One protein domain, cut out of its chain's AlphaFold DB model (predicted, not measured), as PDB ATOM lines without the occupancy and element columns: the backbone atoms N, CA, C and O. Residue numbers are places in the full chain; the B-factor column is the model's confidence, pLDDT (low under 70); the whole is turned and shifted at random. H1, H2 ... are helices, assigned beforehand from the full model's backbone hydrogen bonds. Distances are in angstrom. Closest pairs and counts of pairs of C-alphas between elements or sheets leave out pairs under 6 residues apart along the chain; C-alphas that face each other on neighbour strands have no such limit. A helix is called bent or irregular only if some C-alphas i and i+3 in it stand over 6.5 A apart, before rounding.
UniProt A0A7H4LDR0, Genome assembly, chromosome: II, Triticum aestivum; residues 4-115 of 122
ATOM      1  N   SER A   4     215.482  70.460 223.891       92.31
ATOM      2  CA  SER A   4     215.142  71.836 224.264       92.31
ATOM      3  C   SER A   4     214.571  72.642 223.101       92.31
ATOM      4  O   SER A   4     213.666  73.451 223.295       92.31
ATOM      5  N   ASP A   5     215.081  72.423 221.892       93.44
ATOM      6  CA  ASP A   5     214.632  73.142 220.702       93.44
ATOM      7  C   ASP A   5     213.320  72.560 220.171       93.44
ATOM      8  O   ASP A   5     212.433  73.319 219.782       93.44
ATOM      9  N   GLN A   6     213.132  71.240 220.277       93.12
ATOM     10  CA  GLN A   6     211.842  70.599 219.994       93.12
ATOM     11  C   GLN A   6     210.739  71.097 220.939       93.12
ATOM     12  O   GLN A   6     209.626  71.385 220.497       93.12
ATOM     13  N   LEU A   7     211.042  71.255 222.233       95.88
ATOM     14  CA  LEU A   7     210.080  71.769 223.208       95.88
ATOM     15  C   LEU A   7     209.691  73.224 222.913       95.88
ATOM     16  O   LEU A   7     208.508  73.561 222.957       95.88
ATOM     17  N   LYS A   8     210.659  74.078 222.553       95.94
ATOM     18  CA  LYS A   8     210.380  75.459 222.120       95.94
ATOM     19  C   LYS A   8     209.457  75.484 220.904       95.94
ATOM     20  O   LYS A   8     208.474  76.219 220.906       95.94
ATOM     21  N   GLN A   9     209.733  74.655 219.897       95.75
ATOM     22  CA  GLN A   9     208.886  74.558 218.704       95.75
ATOM     23  C   GLN A   9     207.453  74.132 219.045       95.75
ATOM     24  O   GLN A   9     206.504  74.711 218.521       95.75
ATOM     25  N   LEU A  10     207.283  73.167 219.952       96.44
ATOM     26  CA  LEU A  10     205.960  72.708 220.374       96.44
ATOM     27  C   LEU A  10     205.169  73.803 221.102       96.44
ATOM     28  O   LEU A  10     203.970  73.957 220.864       96.44
ATOM     29  N   VAL A  11     205.831  74.585 221.958       96.50
ATOM     30  CA  VAL A  11     205.204  75.715 222.663       96.50
ATOM     31  C   VAL A  11     204.738  76.788 221.680       96.50
ATOM     32  O   VAL A  11     203.613  77.278 221.798       96.50
ATOM     33  N   GLU A  12     205.561  77.135 220.692       97.25
ATOM     34  CA  GLU A  12     205.180  78.126 219.681       97.25
ATOM     35  C   GLU A  12     204.036  77.624 218.792       97.25
ATOM     36  O   GLU A  12     203.074  78.359 218.551       97.25
ATOM     37  N   LEU A  13     204.060  76.345 218.398       96.69
ATOM     38  CA  LEU A  13     202.950  75.718 217.680       96.69
ATOM     39  C   LEU A  13     201.654  75.759 218.499       96.69
ATOM     40  O   LEU A  13     200.600  76.103 217.967       96.69
ATOM     41  N   HIS A  14     201.723  75.449 219.794       95.69
ATOM     42  CA  HIS A  14     200.564  75.477 220.682       95.69
ATOM     43  C   HIS A  14     199.952  76.882 220.787       95.69
ATOM     44  O   HIS A  14     198.736  77.035 220.658       95.69
ATOM     45  N   LYS A  15     200.781  77.923 220.950       96.00
ATOM     46  CA  LYS A  15     200.320  79.323 220.976       96.00
ATOM     47  C   LYS A  15     199.672  79.732 219.653       96.00
ATOM     48  O   LYS A  15     198.599  80.338 219.662       96.00
ATOM     49  N   ALA A  16     200.295  79.384 218.526       96.94
ATOM     50  CA  ALA A  16     199.770  79.687 217.197       96.94
ATOM     51  C   ALA A  16     198.425  78.985 216.949       96.94
ATOM     52  O   ALA A  16     197.460  79.622 216.522       96.94
ATOM     53  N   ALA A  17     198.333  77.696 217.294       96.38
ATOM     54  CA  ALA A  17     197.099  76.923 217.210       96.38
ATOM     55  C   ALA A  17     196.003  77.540 218.085       96.38
ATOM     56  O   ALA A  17     194.901  77.790 217.601       96.38
ATOM     57  N   GLN A  18     196.315  77.876 219.340       96.00
ATOM     58  CA  GLN A  18     195.374  78.531 220.243       96.00
ATOM     59  C   GLN A  18     194.827  79.834 219.643       96.00
ATOM     60  O   GLN A  18     193.616  80.060 219.655       96.00
ATOM     61  N   GLN A  19     195.694  80.683 219.091       96.06
ATOM     62  CA  GLN A  19     195.277  81.950 218.492       96.06
ATOM     63  C   GLN A  19     194.395  81.742 217.252       96.06
ATOM     64  O   GLN A  19     193.383  82.430 217.094       96.06
ATOM     65  N   ALA A  20     194.731  80.764 216.407       96.38
ATOM     66  CA  ALA A  20     193.920  80.399 215.249       96.38
ATOM     67  C   ALA A  20     192.523  79.909 215.666       96.38
ATOM     68  O   ALA A  20     191.518  80.377 215.126       96.38
ATOM     69  N   MET A  21     192.441  79.035 216.679       96.31
ATOM     70  CA  MET A  21     191.166  78.542 217.213       96.31
ATOM     71  C   MET A  21     190.305  79.681 217.766       96.31
ATOM     72  O   MET A  21     189.117  79.750 217.456       96.31
ATOM     73  N   LYS A  22     190.898  80.612 218.526       95.56
ATOM     74  CA  LYS A  22     190.189  81.797 219.034       95.56
ATOM     75  C   LYS A  22     189.613  82.637 217.894       95.56
ATOM     76  O   LYS A  22     188.437  82.992 217.926       95.56
ATOM     77  N   GLY A  23     190.417  82.903 216.864       93.69
ATOM     78  CA  GLY A  23     189.982  83.659 215.691       93.69
ATOM     79  C   GLY A  23     188.840  82.986 214.925       93.69
ATOM     80  O   GLY A  23     187.950  83.674 214.423       93.69
ATOM     81  N   LEU A  24     188.844  81.657 214.827       93.50
ATOM     82  CA  LEU A  24     187.752  80.906 214.207       93.50
ATOM     83  C   LEU A  24     186.476  80.967 215.062       93.50
ATOM     84  O   LEU A  24     185.409  81.285 214.542       93.50
ATOM     85  N   ILE A  25     186.593  80.732 216.372       94.56
ATOM     86  CA  ILE A  25     185.449  80.686 217.293       94.56
ATOM     87  C   ILE A  25     184.704  82.022 217.339       94.56
ATOM     88  O   ILE A  25     183.483  82.015 217.234       94.56
ATOM     89  N   VAL A  26     185.406  83.157 217.407       92.12
ATOM     90  CA  VAL A  26     184.758  84.487 217.430       92.12
ATOM     91  C   VAL A  26     183.902  84.737 216.182       92.12
ATOM     92  O   VAL A  26     182.871  85.393 216.261       92.12
ATOM     93  N   ARG A  27     184.297  84.199 215.022       89.94
ATOM     94  CA  ARG A  27     183.524  84.348 213.778       89.94
ATOM     95  C   ARG A  27     182.347  83.389 213.703       89.94
ATOM     96  O   ARG A  27     181.325  83.725 213.121       89.94
ATOM     97  N   MET A  28     182.513  82.187 214.242       91.69
ATOM     98  CA  MET A  28     181.483  81.157 214.178       91.69
ATOM     99  C   MET A  28     180.396  81.344 215.241       91.69
ATOM    100  O   MET A  28     179.234  81.056 214.976       91.69
ATOM    101  N   TRP A  29     180.755  81.864 216.414       93.06
ATOM    102  CA  TRP A  29     179.838  82.147 217.516       93.06
ATOM    103  C   TRP A  29     179.978  83.606 217.967       93.06
ATOM    104  O   TRP A  29     180.488  83.863 219.057       93.06
ATOM    105  N   PRO A  30     179.530  84.580 217.157       86.94
ATOM    106  CA  PRO A  30     179.743  86.001 217.443       86.94
ATOM    107  C   PRO A  30     179.072  86.483 218.738       86.94
ATOM    108  O   PRO A  30     179.463  87.510 219.283       86.94
ATOM    109  N   ARG A  31     178.073  85.747 219.245       88.06
ATOM    110  CA  ARG A  31     177.340  86.073 220.478       88.06
ATOM    111  C   ARG A  31     177.810  85.299 221.707       88.06
ATOM    112  O   ARG A  31     177.426  85.660 222.817       88.06
ATOM    113  N   ASP A  32     178.621  84.260 221.530       90.50
ATOM    114  CA  ASP A  32     179.022  83.416 222.648       90.50
ATOM    115  C   ASP A  32     180.349  83.890 223.241       90.50
ATOM    116  O   ASP A  32     181.250  84.313 222.510       90.50
ATOM    117  N   PRO A  33     180.541  83.737 224.561       92.75
ATOM    118  CA  PRO A  33     181.832  83.998 225.165       92.75
ATOM    119  C   PRO A  33     182.896  83.037 224.618       92.75
ATOM    120  O   PRO A  33     182.670  81.834 224.409       92.75
ATOM    121  N   LEU A  34     184.091  83.591 224.420       94.94
ATOM    122  CA  LEU A  34     185.265  82.833 224.021       94.94
ATOM    123  C   LEU A  34     185.726  81.942 225.187       94.94
ATOM    124  O   LEU A  34     185.900  82.456 226.293       94.94
ATOM    125  N   PRO A  35     185.983  80.640 224.962       94.88
ATOM    126  CA  PRO A  35     186.572  79.790 225.987       94.88
ATOM    127  C   PRO A  35     187.937  80.311 226.457       94.88
ATOM    128  O   PRO A  35     188.773  80.741 225.657       94.88
ATOM    129  N   ASP A  36     188.170  80.231 227.761       91.88
ATOM    130  CA  ASP A  36     189.382  80.687 228.448       91.88
ATOM    131  C   ASP A  36     190.534  79.666 228.402       91.88
ATOM    132  O   ASP A  36     191.704  80.040 228.476       91.88
ATOM    133  N   SER A  37     190.212  78.385 228.213       94.81
ATOM    134  CA  SER A  37     191.160  77.269 228.184       94.81
ATOM    135  C   SER A  37     191.318  76.649 226.795       94.81
ATOM    136  O   SER A  37     190.374  76.584 226.008       94.81
ATOM    137  N   TYR A  38     192.506  76.099 226.512       93.75
ATOM    138  CA  TYR A  38     192.768  75.375 225.262       93.75
ATOM    139  C   TYR A  38     191.795  74.206 225.055       93.75
ATOM    140  O   TYR A  38     191.247  74.030 223.970       93.75
ATOM    141  N   PHE A  39     191.511  73.441 226.116       94.69
ATOM    142  CA  PHE A  39     190.511  72.373 226.071       94.69
ATOM    143  C   PHE A  39     189.114  72.905 225.725       94.69
ATOM    144  O   PHE A  39     188.423  72.311 224.899       94.69
ATOM    145  N   GLY A  40     188.709  74.043 226.296       95.69
ATOM    146  CA  GLY A  40     187.452  74.703 225.952       95.69
ATOM    147  C   GLY A  40     187.375  75.104 224.476       95.69
ATOM    148  O   GLY A  40     186.333  74.910 223.847       95.69
ATOM    149  N   LEU A  41     188.481  75.588 223.895       96.31
ATOM    150  CA  LEU A  41     188.568  75.883 222.460       96.31
ATOM    151  C   LEU A  41     188.380  74.612 221.620       96.31
ATOM    152  O   LEU A  41     187.544  74.597 220.718       96.31
ATOM    153  N   VAL A  42     189.089  73.527 221.953       95.31
ATOM    154  CA  VAL A  42     188.953  72.235 221.256       95.31
ATOM    155  C   VAL A  42     187.521  71.709 221.361       95.31
ATOM    156  O   VAL A  42     186.923  71.347 220.350       95.31
ATOM    157  N   ARG A  43     186.929  71.731 222.560       94.56
ATOM    158  CA  ARG A  43     185.551  71.281 222.792       94.56
ATOM    159  C   ARG A  43     184.536  72.094 221.989       94.56
ATOM    160  O   ARG A  43     183.589  71.518 221.464       94.56
ATOM    161  N   ARG A  44     184.728  73.412 221.859       95.25
ATOM    162  CA  ARG A  44     183.871  74.262 221.016       95.25
ATOM    163  C   ARG A  44     183.959  73.847 219.545       95.25
ATOM    164  O   ARG A  44     182.928  73.757 218.885       95.25
ATOM    165  N   LEU A  45     185.160  73.551 219.049       94.31
ATOM    166  CA  LEU A  45     185.376  73.160 217.651       94.31
ATOM    167  C   LEU A  45     184.766  71.808 217.281       94.31
ATOM    168  O   LEU A  45     184.402  71.623 216.124       94.31
ATOM    169  N   VAL A  46     184.564  70.902 218.241       92.00
ATOM    170  CA  VAL A  46     183.790  69.668 218.005       92.00
ATOM    171  C   VAL A  46     182.382  69.986 217.474       92.00
ATOM    172  O   VAL A  46     181.854  69.249 216.646       92.00
ATOM    173  N   ASN A  47     181.811  71.130 217.863       89.38
ATOM    174  CA  ASN A  47     180.494  71.589 217.417       89.38
ATOM    175  C   ASN A  47     180.552  72.558 216.219       89.38
ATOM    176  O   ASN A  47     179.554  73.208 215.906       89.38
ATOM    177  N   ALA A  48     181.695  72.675 215.534       91.44
ATOM    178  CA  ALA A  48     181.852  73.600 214.413       91.44
ATOM    179  C   ALA A  48     180.966  73.239 213.212       91.44
ATOM    180  O   ALA A  48     180.375  74.133 212.612       91.44
ATOM    181  N   CYS A  49     180.829  71.955 212.868       90.88
ATOM    182  CA  CYS A  49     180.028  71.550 211.708       90.88
ATOM    183  C   CYS A  49     178.541  71.929 211.852       90.88
ATOM    184  O   CYS A  49     178.035  72.611 210.963       90.88
ATOM    185  N   PRO A  50     177.846  71.600 212.963       92.25
ATOM    186  CA  PRO A  50     176.484  72.088 213.188       92.25
ATOM    187  C   PRO A  50     176.374  73.616 213.147       92.25
ATOM    188  O   PRO A  50     175.457  74.153 212.531       92.25
ATOM    189  N   GLN A  51     177.336  74.331 213.741       93.31
ATOM    190  CA  GLN A  51     177.332  75.793 213.725       93.31
ATOM    191  C   GLN A  51     177.493  76.368 212.312       93.31
ATOM    192  O   GLN A  51     176.896  77.392 211.986       93.31
ATOM    193  N   LEU A  52     178.275  75.719 211.449       91.94
ATOM    194  CA  LEU A  52     178.430  76.149 210.063       91.94
ATOM    195  C   LEU A  52     177.099  76.089 209.302       91.94
ATOM    196  O   LEU A  52     176.816  76.987 208.512       91.94
ATOM    197  N   GLU A  53     176.269  75.078 209.559       93.25
ATOM    198  CA  GLU A  53     174.935  74.982 208.955       93.25
ATOM    199  C   GLU A  53     173.999  76.096 209.452       93.25
ATOM    200  O   GLU A  53     173.282  76.697 208.649       93.25
ATOM    201  N   VAL A  54     174.083  76.465 210.737       93.19
ATOM    202  CA  VAL A  54     173.375  77.635 211.288       93.19
ATOM    203  C   VAL A  54     173.808  78.924 210.579       93.19
ATOM    204  O   VAL A  54     172.965  79.706 210.138       93.19
ATOM    205  N   ILE A  55     175.115  79.130 210.388       92.12
ATOM    206  CA  ILE A  55     175.648  80.311 209.686       92.12
ATOM    207  C   ILE A  55     175.189  80.342 208.224       92.12
ATOM    208  O   ILE A  55     174.742  81.385 207.749       92.12
ATOM    209  N   LYS A  56     175.264  79.216 207.501       92.06
ATOM    210  CA  LYS A  56     174.811  79.129 206.100       92.06
ATOM    211  C   LYS A  56     173.338  79.504 205.967       92.06
ATOM    212  O   LYS A  56     172.985  80.295 205.090       92.06
ATOM    213  N   ARG A  57     172.490  78.971 206.852       94.06
ATOM    214  CA  ARG A  57     171.059  79.292 206.893       94.06
ATOM    215  C   ARG A  57     170.833  80.774 207.189       94.06
ATOM    216  O   ARG A  57     170.094  81.421 206.453       94.06
ATOM    217  N   SER A  58     171.532  81.321 208.182       93.31
ATOM    218  CA  SER A  58     171.474  82.744 208.531       93.31
ATOM    219  C   SER A  58     171.813  83.660 207.348       93.31
ATOM    220  O   SER A  58     171.054  84.575 207.027       93.31
ATOM    221  N   VAL A  59     172.915  83.386 206.639       91.69
ATOM    222  CA  VAL A  59     173.341  84.181 205.472       91.69
ATOM    223  C   VAL A  59     172.302  84.124 204.348       91.69
ATOM    224  O   VAL A  59     172.039  85.141 203.703       91.69
ATOM    225  N   CYS A  60     171.682  82.959 204.130       93.50
ATOM    226  CA  CYS A  60     170.596  82.802 203.163       93.50
ATOM    227  C   CYS A  60     169.374  83.658 203.541       93.50
ATOM    228  O   CYS A  60     168.863  84.404 202.703       93.50
ATOM    229  N   ILE A  61     168.954  83.606 204.810       95.00
ATOM    230  CA  ILE A  61     167.815  84.377 205.326       95.00
ATOM    231  C   ILE A  61     168.070  85.878 205.192       95.00
ATOM    232  O   ILE A  61     167.212  86.595 204.682       95.00
ATOM    233  N   GLU A  62     169.244  86.366 205.597       95.00
ATOM    234  CA  GLU A  62     169.563  87.797 205.526       95.00
ATOM    235  C   GLU A  62     169.621  88.302 204.079       95.00
ATOM    236  O   GLU A  62     169.072  89.363 203.760       95.00
ATOM    237  N   GLY A  63     170.234  87.521 203.182       94.25
ATOM    238  CA  GLY A  63     170.264  87.829 201.754       94.25
ATOM    239  C   GLY A  63     168.855  87.920 201.162       94.25
ATOM    240  O   GLY A  63     168.523  88.910 200.503       94.25
ATOM    241  N   ALA A  64     168.001  86.936 201.458       94.38
ATOM    242  CA  ALA A  64     166.607  86.922 201.023       94.38
ATOM    243  C   ALA A  64     165.811  88.097 201.615       94.38
ATOM    244  O   ALA A  64     165.119  88.803 200.881       94.38
ATOM    245  N   ARG A  65     165.961  88.373 202.918       95.00
ATOM    246  CA  ARG A  65     165.297  89.488 203.612       95.00
ATOM    247  C   ARG A  65     165.606  90.824 202.941       95.00
ATOM    248  O   ARG A  65     164.694  91.610 202.685       95.00
ATOM    249  N   ARG A  66     166.876  91.075 202.612       95.06
ATOM    250  CA  ARG A  66     167.303  92.300 201.917       95.06
ATOM    251  C   ARG A  66     166.789  92.369 200.487       95.06
ATOM    252  O   ARG A  66     166.318  93.426 200.068       95.06
ATOM    253  N   ALA A  67     166.853  91.261 199.752       94.44
ATOM    254  CA  ALA A  67     166.338  91.194 198.389       94.44
ATOM    255  C   ALA A  67     164.829  91.487 198.349       94.44
ATOM    256  O   ALA A  67     164.394  92.343 197.576       94.44
ATOM    257  N   PHE A  68     164.042  90.871 199.237       95.31
ATOM    258  CA  PHE A  68     162.607  91.138 199.346       95.31
ATOM    259  C   PHE A  68     162.308  92.570 199.776       95.31
ATOM    260  O   PHE A  68     161.409  93.186 199.209       95.31
ATOM    261  N   ALA A  69     163.065  93.136 200.721       95.62
ATOM    262  CA  ALA A  69     162.897  94.533 201.115       95.62
ATOM    263  C   ALA A  69     163.113  95.485 199.926       95.62
ATOM    264  O   ALA A  69     162.291  96.369 199.690       95.62
ATOM    265  N   ARG A  70     164.163  95.262 199.123       95.00
ATOM    266  CA  ARG A  70     164.430  96.047 197.905       95.00
ATOM    267  C   ARG A  70     163.347  95.855 196.845       95.00
ATOM    268  O   ARG A  70     162.891  96.833 196.264       95.00
ATOM    269  N   ALA A  71     162.881  94.625 196.632       94.75
ATOM    270  CA  ALA A  71     161.761  94.356 195.732       94.75
ATOM    271  C   ALA A  71     160.485  95.088 196.188       94.75
ATOM    272  O   ALA A  71     159.794  95.705 195.378       94.75
ATOM    273  N   LYS A  72     160.204  95.098 197.494       96.62
ATOM    274  CA  LYS A  72     159.022  95.744 198.075       96.62
ATOM    275  C   LYS A  72     159.015  97.268 197.920       96.62
ATOM    276  O   LYS A  72     157.937  97.844 197.818       96.62
ATOM    277  N   VAL A  73     160.182  97.915 197.824       96.75
ATOM    278  CA  VAL A  73     160.280  99.351 197.486       96.75
ATOM    279  C   VAL A  73     159.695  99.644 196.098       96.75
ATOM    280  O   VAL A  73     159.070 100.683 195.907       96.75
ATOM    281  N   HIS A  74     159.844  98.724 195.140       95.94
ATOM    282  CA  HIS A  74     159.288  98.866 193.790       95.94
ATOM    283  C   HIS A  74     157.866  98.301 193.668       95.94
ATOM    284  O   HIS A  74     157.047  98.825 192.914       95.94
ATOM    285  N   TRP A  75     157.551  97.257 194.438       94.50
ATOM    286  CA  TRP A  75     156.243  96.606 194.466       94.50
ATOM    287  C   TRP A  75     155.658  96.655 195.877       94.50
ATOM    288  O   TRP A  75     155.736  95.688 196.629       94.50
ATOM    289  N   ALA A  76     155.029  97.777 196.237       94.62
ATOM    290  CA  ALA A  76     154.547  98.024 197.603       94.62
ATOM    291  C   ALA A  76     153.602  96.932 198.149       94.62
ATOM    292  O   ALA A  76     153.612  96.633 199.343       94.62
ATOM    293  N   LYS A  77     152.811  96.306 197.268       94.69
ATOM    294  CA  LYS A  77     151.875  95.218 197.601       94.69
ATOM    295  C   LYS A  77     152.516  93.822 197.592       94.69
ATOM    296  O   LYS A  77     151.794  92.837 197.678       94.69
ATOM    297  N   LEU A  78     153.841  93.724 197.457       94.62
ATOM    298  CA  LEU A  78     154.552  92.449 197.482       94.62
ATOM    299  C   LEU A  78     154.376  91.770 198.843       94.62
ATOM    300  O   LEU A  78     154.741  92.311 199.898       94.62
ATOM    301  N   ASP A  79     153.841  90.558 198.775       94.69
ATOM    302  CA  ASP A  79     153.808  89.582 199.851       94.69
ATOM    303  C   ASP A  79     154.917  88.558 199.582       94.69
ATOM    304  O   ASP A  79     154.858  87.804 198.612       94.69
ATOM    305  N   ALA A  80     155.970  88.593 200.402       94.81
ATOM    306  CA  ALA A  80     157.147  87.753 200.211       94.81
ATOM    307  C   ALA A  80     156.863  86.277 200.521       94.81
ATOM    308  O   ALA A  80     157.444  85.402 199.885       94.81
ATOM    309  N   GLU A  81     155.963  85.991 201.465       95.12
ATOM    310  CA  GLU A  81     155.596  84.617 201.808       95.12
ATOM    311  C   GLU A  81     154.785  83.995 200.673       95.12
ATOM    312  O   GLU A  81     155.113  82.902 200.205       95.12
ATOM    313  N   LYS A  82     153.786  84.735 200.176       93.00
ATOM    314  CA  LYS A  82     152.996  84.333 199.012       93.00
ATOM    315  C   LYS A  82     153.885  84.119 197.786       93.00
ATOM    316  O   LYS A  82     153.767  83.097 197.128       93.00
ATOM    317  N   LEU A  83     154.824  85.033 197.526       90.19
ATOM    318  CA  LEU A  83     155.758  84.951 196.396       90.19
ATOM    319  C   LEU A  83     156.652  83.700 196.421       90.19
ATOM    320  O   LEU A  83     157.019  83.206 195.362       90.19
ATOM    321  N   VAL A  84     157.046  83.219 197.605       91.75
ATOM    322  CA  VAL A  84     157.891  82.017 197.739       91.75
ATOM    323  C   VAL A  84     157.065  80.734 197.667       91.75
ATOM    324  O   VAL A  84     157.549  79.728 197.153       91.75
ATOM    325  N   LYS A  85     155.844  80.745 198.213       92.38
ATOM    326  CA  LYS A  85     154.971  79.562 198.267       92.38
ATOM    327  C   LYS A  85     154.212  79.321 196.968       92.38
ATOM    328  O   LYS A  85     153.932  78.173 196.635       92.38
ATOM    329  N   GLU A  86     153.843  80.388 196.275       89.38
ATOM    330  CA  GLU A  86     153.074  80.316 195.041       89.38
ATOM    331  C   GLU A  86     153.984  80.380 193.817       89.38
ATOM    332  O   GLU A  86     155.099  80.899 193.850       89.38
ATOM    333  N   GLY A  87     153.491  79.823 192.715       81.31
ATOM    334  CA  GLY A  87     154.170  79.914 191.436       81.31
ATOM    335  C   GLY A  87     154.121  81.328 190.843       81.31
ATOM    336  O   GLY A  87     153.569  82.263 191.430       81.31
ATOM    337  N   PRO A  88     154.679  81.492 189.636       86.38
ATOM    338  CA  PRO A  88     154.520  82.716 188.869       86.38
ATOM    339  C   PRO A  88     153.038  83.092 188.710       86.38
ATOM    340  O   PRO A  88     152.179  82.210 188.737       86.38
ATOM    341  N   PRO A  89     152.724  84.382 188.489       86.56
ATOM    342  CA  PRO A  89     151.360  84.807 188.201       86.56
ATOM    343  C   PRO A  89     150.744  84.015 187.045       86.56
ATOM    344  O   PRO A  89     151.459  83.591 186.135       86.56
ATOM    345  N   GLU A  90     149.420  83.893 187.048       88.56
ATOM    346  CA  GLU A  90     148.671  83.213 185.989       88.56
ATOM    347  C   GLU A  90     149.066  83.723 184.590       88.56
ATOM    348  O   GLU A  90     149.228  84.929 184.352       88.56
ATOM    349  N   GLY A  91     149.293  82.788 183.666       91.88
ATOM    350  CA  GLY A  91     149.763  83.058 182.305       91.88
ATOM    351  C   GLY A  91     151.265  83.358 182.203       91.88
ATOM    352  O   GLY A  91     151.764  83.684 181.117       91.88
ATOM    353  N   LYS A  92     152.006  83.300 183.319       91.69
ATOM    354  CA  LYS A  92     153.465  83.483 183.396       91.69
ATOM    355  C   LYS A  92     154.191  82.239 183.906       91.69
ATOM    356  O   LYS A  92     155.324  82.359 184.357       91.69
ATOM    357  N   GLU A  93     153.595  81.059 183.788       91.38
ATOM    358  CA  GLU A  93     154.127  79.788 184.299       91.38
ATOM    359  C   GLU A  93     155.520  79.476 183.739       91.38
ATOM    360  O   GLU A  93     156.352  78.924 184.443       91.38
ATOM    361  N   HIS A  94     155.807  79.919 182.510       88.94
ATOM    362  CA  HIS A  94     157.123  79.816 181.869       88.94
ATOM    363  C   HIS A  94     158.232  80.632 182.560       88.94
ATOM    364  O   HIS A  94     159.399  80.520 182.187       88.94
ATOM    365  N   ARG A  95     157.901  81.518 183.510       90.19
ATOM    366  CA  ARG A  95     158.864  82.367 184.221       90.19
ATOM    367  C   ARG A  95     159.391  81.671 185.469       90.19
ATOM    368  O   ARG A  95     158.866  81.874 186.555       90.19
ATOM    369  N   HIS A  96     160.468  80.912 185.333       87.06
ATOM    370  CA  HIS A  96     161.139  80.266 186.460       87.06
ATOM    371  C   HIS A  96     162.315  81.101 187.010       87.06
ATOM    372  O   HIS A  96     163.003  81.762 186.219       87.06
ATOM    373  N   PRO A  97     162.571  81.093 188.337       89.31
ATOM    374  CA  PRO A  97     163.682  81.825 188.960       89.31
ATOM    375  C   PRO A  97     165.052  81.562 188.322       89.31
ATOM    376  O   PRO A  97     165.856  82.486 188.183       89.31
ATOM    377  N   GLU A  98     165.297  80.329 187.873       92.56
ATOM    378  CA  GLU A  98     166.560  79.865 187.291       92.56
ATOM    379  C   GLU A  98     166.971  80.681 186.062       92.56
ATOM    380  O   GLU A  98     168.161  80.905 185.833       92.56
ATOM    381  N   MET A  99     165.996  81.196 185.305       94.38
ATOM    382  CA  MET A  99     166.257  82.035 184.130       94.38
ATOM    383  C   MET A  99     166.869  83.394 184.490       94.38
ATOM    384  O   MET A  99     167.470  84.050 183.639       94.38
ATOM    385  N   TYR A 100     166.722  83.829 185.743       94.25
ATOM    386  CA  TYR A 100     167.146  85.149 186.203       94.25
ATOM    387  C   TYR A 100     168.402  85.112 187.081       94.25
ATOM    388  O   TYR A 100     168.974  86.166 187.348       94.25
ATOM    389  N   TYR A 101     168.901  83.942 187.499       94.75
ATOM    390  CA  TYR A 101     170.054  83.855 188.412       94.75
ATOM    391  C   TYR A 101     171.292  84.598 187.904       94.75
ATOM    392  O   TYR A 101     171.905  85.365 188.650       94.75
ATOM    393  N   ASN A 102     171.625  84.447 186.622       97.25
ATOM    394  CA  ASN A 102     172.778  85.135 186.042       97.25
ATOM    395  C   ASN A 102     172.594  86.658 186.008       97.25
ATOM    396  O   ASN A 102     173.551  87.391 186.260       97.25
ATOM    397  N   SER A 103     171.381  87.147 185.728       97.06
ATOM    398  CA  SER A 103     171.127  88.588 185.636       97.06
ATOM    399  C   SER A 103     171.142  89.268 187.006       97.06
ATOM    400  O   SER A 103     171.563  90.420 187.106       97.06
ATOM    401  N   VAL A 104     170.758  88.556 188.074       96.00
ATOM    402  CA  VAL A 104     170.732  89.111 189.437       96.00
ATOM    403  C   VAL A 104     172.042  88.925 190.206       96.00
ATOM    404  O   VAL A 104     172.276  89.654 191.169       96.00
ATOM    405  N   LEU A 105     172.939  88.025 189.775       96.62
ATOM    406  CA  LEU A 105     174.158  87.661 190.517       96.62
ATOM    407  C   LEU A 105     175.035  88.862 190.899       96.62
ATOM    408  O   LEU A 105     175.560  88.920 192.014       96.62
ATOM    409  N   LYS A 106     175.198  89.838 189.996       96.88
ATOM    410  CA  LYS A 106     175.979  91.051 190.285       96.88
ATOM    411  C   LYS A 106     175.352  91.857 191.428       96.88
ATOM    412  O   LYS A 106     176.077  92.315 192.304       96.88
ATOM    413  N   GLY A 107     174.025  91.984 191.444       95.19
ATOM    414  CA  GLY A 107     173.288  92.634 192.529       95.19
ATOM    415  C   GLY A 107     173.366  91.848 193.839       95.19
ATOM    416  O   GLY A 107     173.599  92.439 194.890       95.19
ATOM    417  N   SER A 108     173.273  90.517 193.781       94.56
ATOM    418  CA  SER A 108     173.404  89.651 194.962       94.56
ATOM    419  C   SER A 108     174.756  89.808 195.665       94.56
ATOM    420  O   SER A 108     174.815  89.777 196.891       94.56
ATOM    421  N   ARG A 109     175.845  90.024 194.911       94.94
ATOM    422  CA  ARG A 109     177.175  90.297 195.488       94.94
ATOM    423  C   ARG A 109     177.215  91.614 196.265       94.94
ATOM    424  O   ARG A 109     177.787  91.639 197.344       94.94
ATOM    425  N   LEU A 110     176.551  92.658 195.767       94.62
ATOM    426  CA  LEU A 110     176.437  93.934 196.485       94.62
ATOM    427  C   LEU A 110     175.631  93.776 197.778       94.62
ATOM    428  O   LEU A 110     176.020  94.293 198.817       94.62
ATOM    429  N   VAL A 111     174.544  92.996 197.748       92.88
ATOM    430  CA  VAL A 111     173.783  92.676 198.968       92.88
ATOM    431  C   VAL A 111     174.670  91.966 199.993       92.88
ATOM    432  O   VAL A 111     174.610  92.299 201.173       92.88
ATOM    433  N   ALA A 112     175.522  91.034 199.554       91.12
ATOM    434  CA  ALA A 112     176.426  90.307 200.443       91.12
ATOM    435  C   ALA A 112     177.456  91.212 201.147       91.12
ATOM    436  O   ALA A 112     177.865  90.898 202.265       91.12
ATOM    437  N   GLU A 113     177.859  92.329 200.534       91.00
ATOM    438  CA  GLU A 113     178.747  93.322 201.158       91.00
ATOM    439  C   GLU A 113     178.057  94.094 202.293       91.00
ATOM    440  O   GLU A 113     178.714  94.504 203.247       91.00
ATOM    441  N   GLU A 114     176.731  94.244 202.230       89.00
ATOM    442  CA  GLU A 114     175.937  94.934 203.252       89.00
ATOM    443  C   GLU A 114     175.481  94.014 204.402       89.00
ATOM    444  O   GLU A 114     174.962  94.500 205.414       89.00
ATOM    445  N   CYS A 115     175.606  92.692 204.245       87.44
ATOM    446  CA  CYS A 115     175.168  91.716 205.241       87.44
ATOM    447  C   CYS A 115     176.051  91.768 206.498       87.44
ATOM    448  O   CYS A 115     177.275  91.632 206.429       87.44
TER     449      CYS A 115
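This is residues 4 to 115 of the 122 residues of the protein "Genome assembly, chromosome: II" of Triticum aestivum (UniProt A0A7H4LDR0). The domain is a long, thin rod made chiefly by two long helices, H1 and H3, which meet near their ends and run on the same way at a small angle, one after the other. The short helix H2 packs beside the last part of H1, near this junction; towards the other end, H4 is near H3, and a loop with H5 folds back so that the last part of H5 packs on H3. Residues 4 to 13 of H1 stick out at one end, and residues 89 to 94 of the loop before H5 at the other. The printed part has 112 residues with five named helices, in the order H1, H2, H3, H4, H5, and no named strand; the class is all helix. It is extended, with a radius of gyration of the C-alphas of 22.3 A and spans of 78 by 25 by 22 A.

H1, residues 4 to 28, touches H2, residues 38 to 46, with residues 18 to 25 alone; the closest C-alphas are those of Met 21 and Leu 41, 6.4 A apart. The two run the same way at a steep tilt of 49 degrees. With residue 28 alone, H1 touches H3, residues 48 to 74; the C-alphas of Met 28 and Gln 51 are the closest, 6.8 A apart. They run the same way at a shallow tilt of 34 degrees, only just short of steep. H2 and H3 meet only through their link. H4, residues 80 to 85, is close to but not clearly touching H3, with the C-alphas of Phe 68 and Ala 80 the closest at 6.5 A. H5, residues 97 to 114, touches H3 with residues 108 to 112 alone, the closest C-alphas being those of Gly 63 and Val 111, 6.6 A apart; it is about perpendicular to H3, at 77 degrees. H4 and H5 are apart. The helix packing is mostly crossed, but only just: of 3 touching pairs, 1 is at a shallow tilt. Every O i to N i+4 pair is within hydrogen-bond range in H2 and H4, against 20 of 21 in H1, 22 of 23 in H3 and 9 of 14 in H5.

H1 begins at C-alpha 4 (215.142, 71.836, 224.264) and is 36.4 A long. H3, the longest helix by residues, begins at C-alpha 48 (181.852, 73.600, 214.413) and is 39.7 A long. H5 spans 22.9 A and ends at C-alpha 114 (175.937, 94.934, 203.252); it has a kink of 71 degrees near residue 104 and is irregular, with C-alphas 99 and 102 lying 7.5 A apart.

The C-alphas of Ser 4 and Gly 91, the two farthest apart, are 78.5 A apart. The printed part has no cut. The link from H4 to H5, 11 residues, is long. The mean pLDDT of the printed part is 93.4, and no printed residue is under 70.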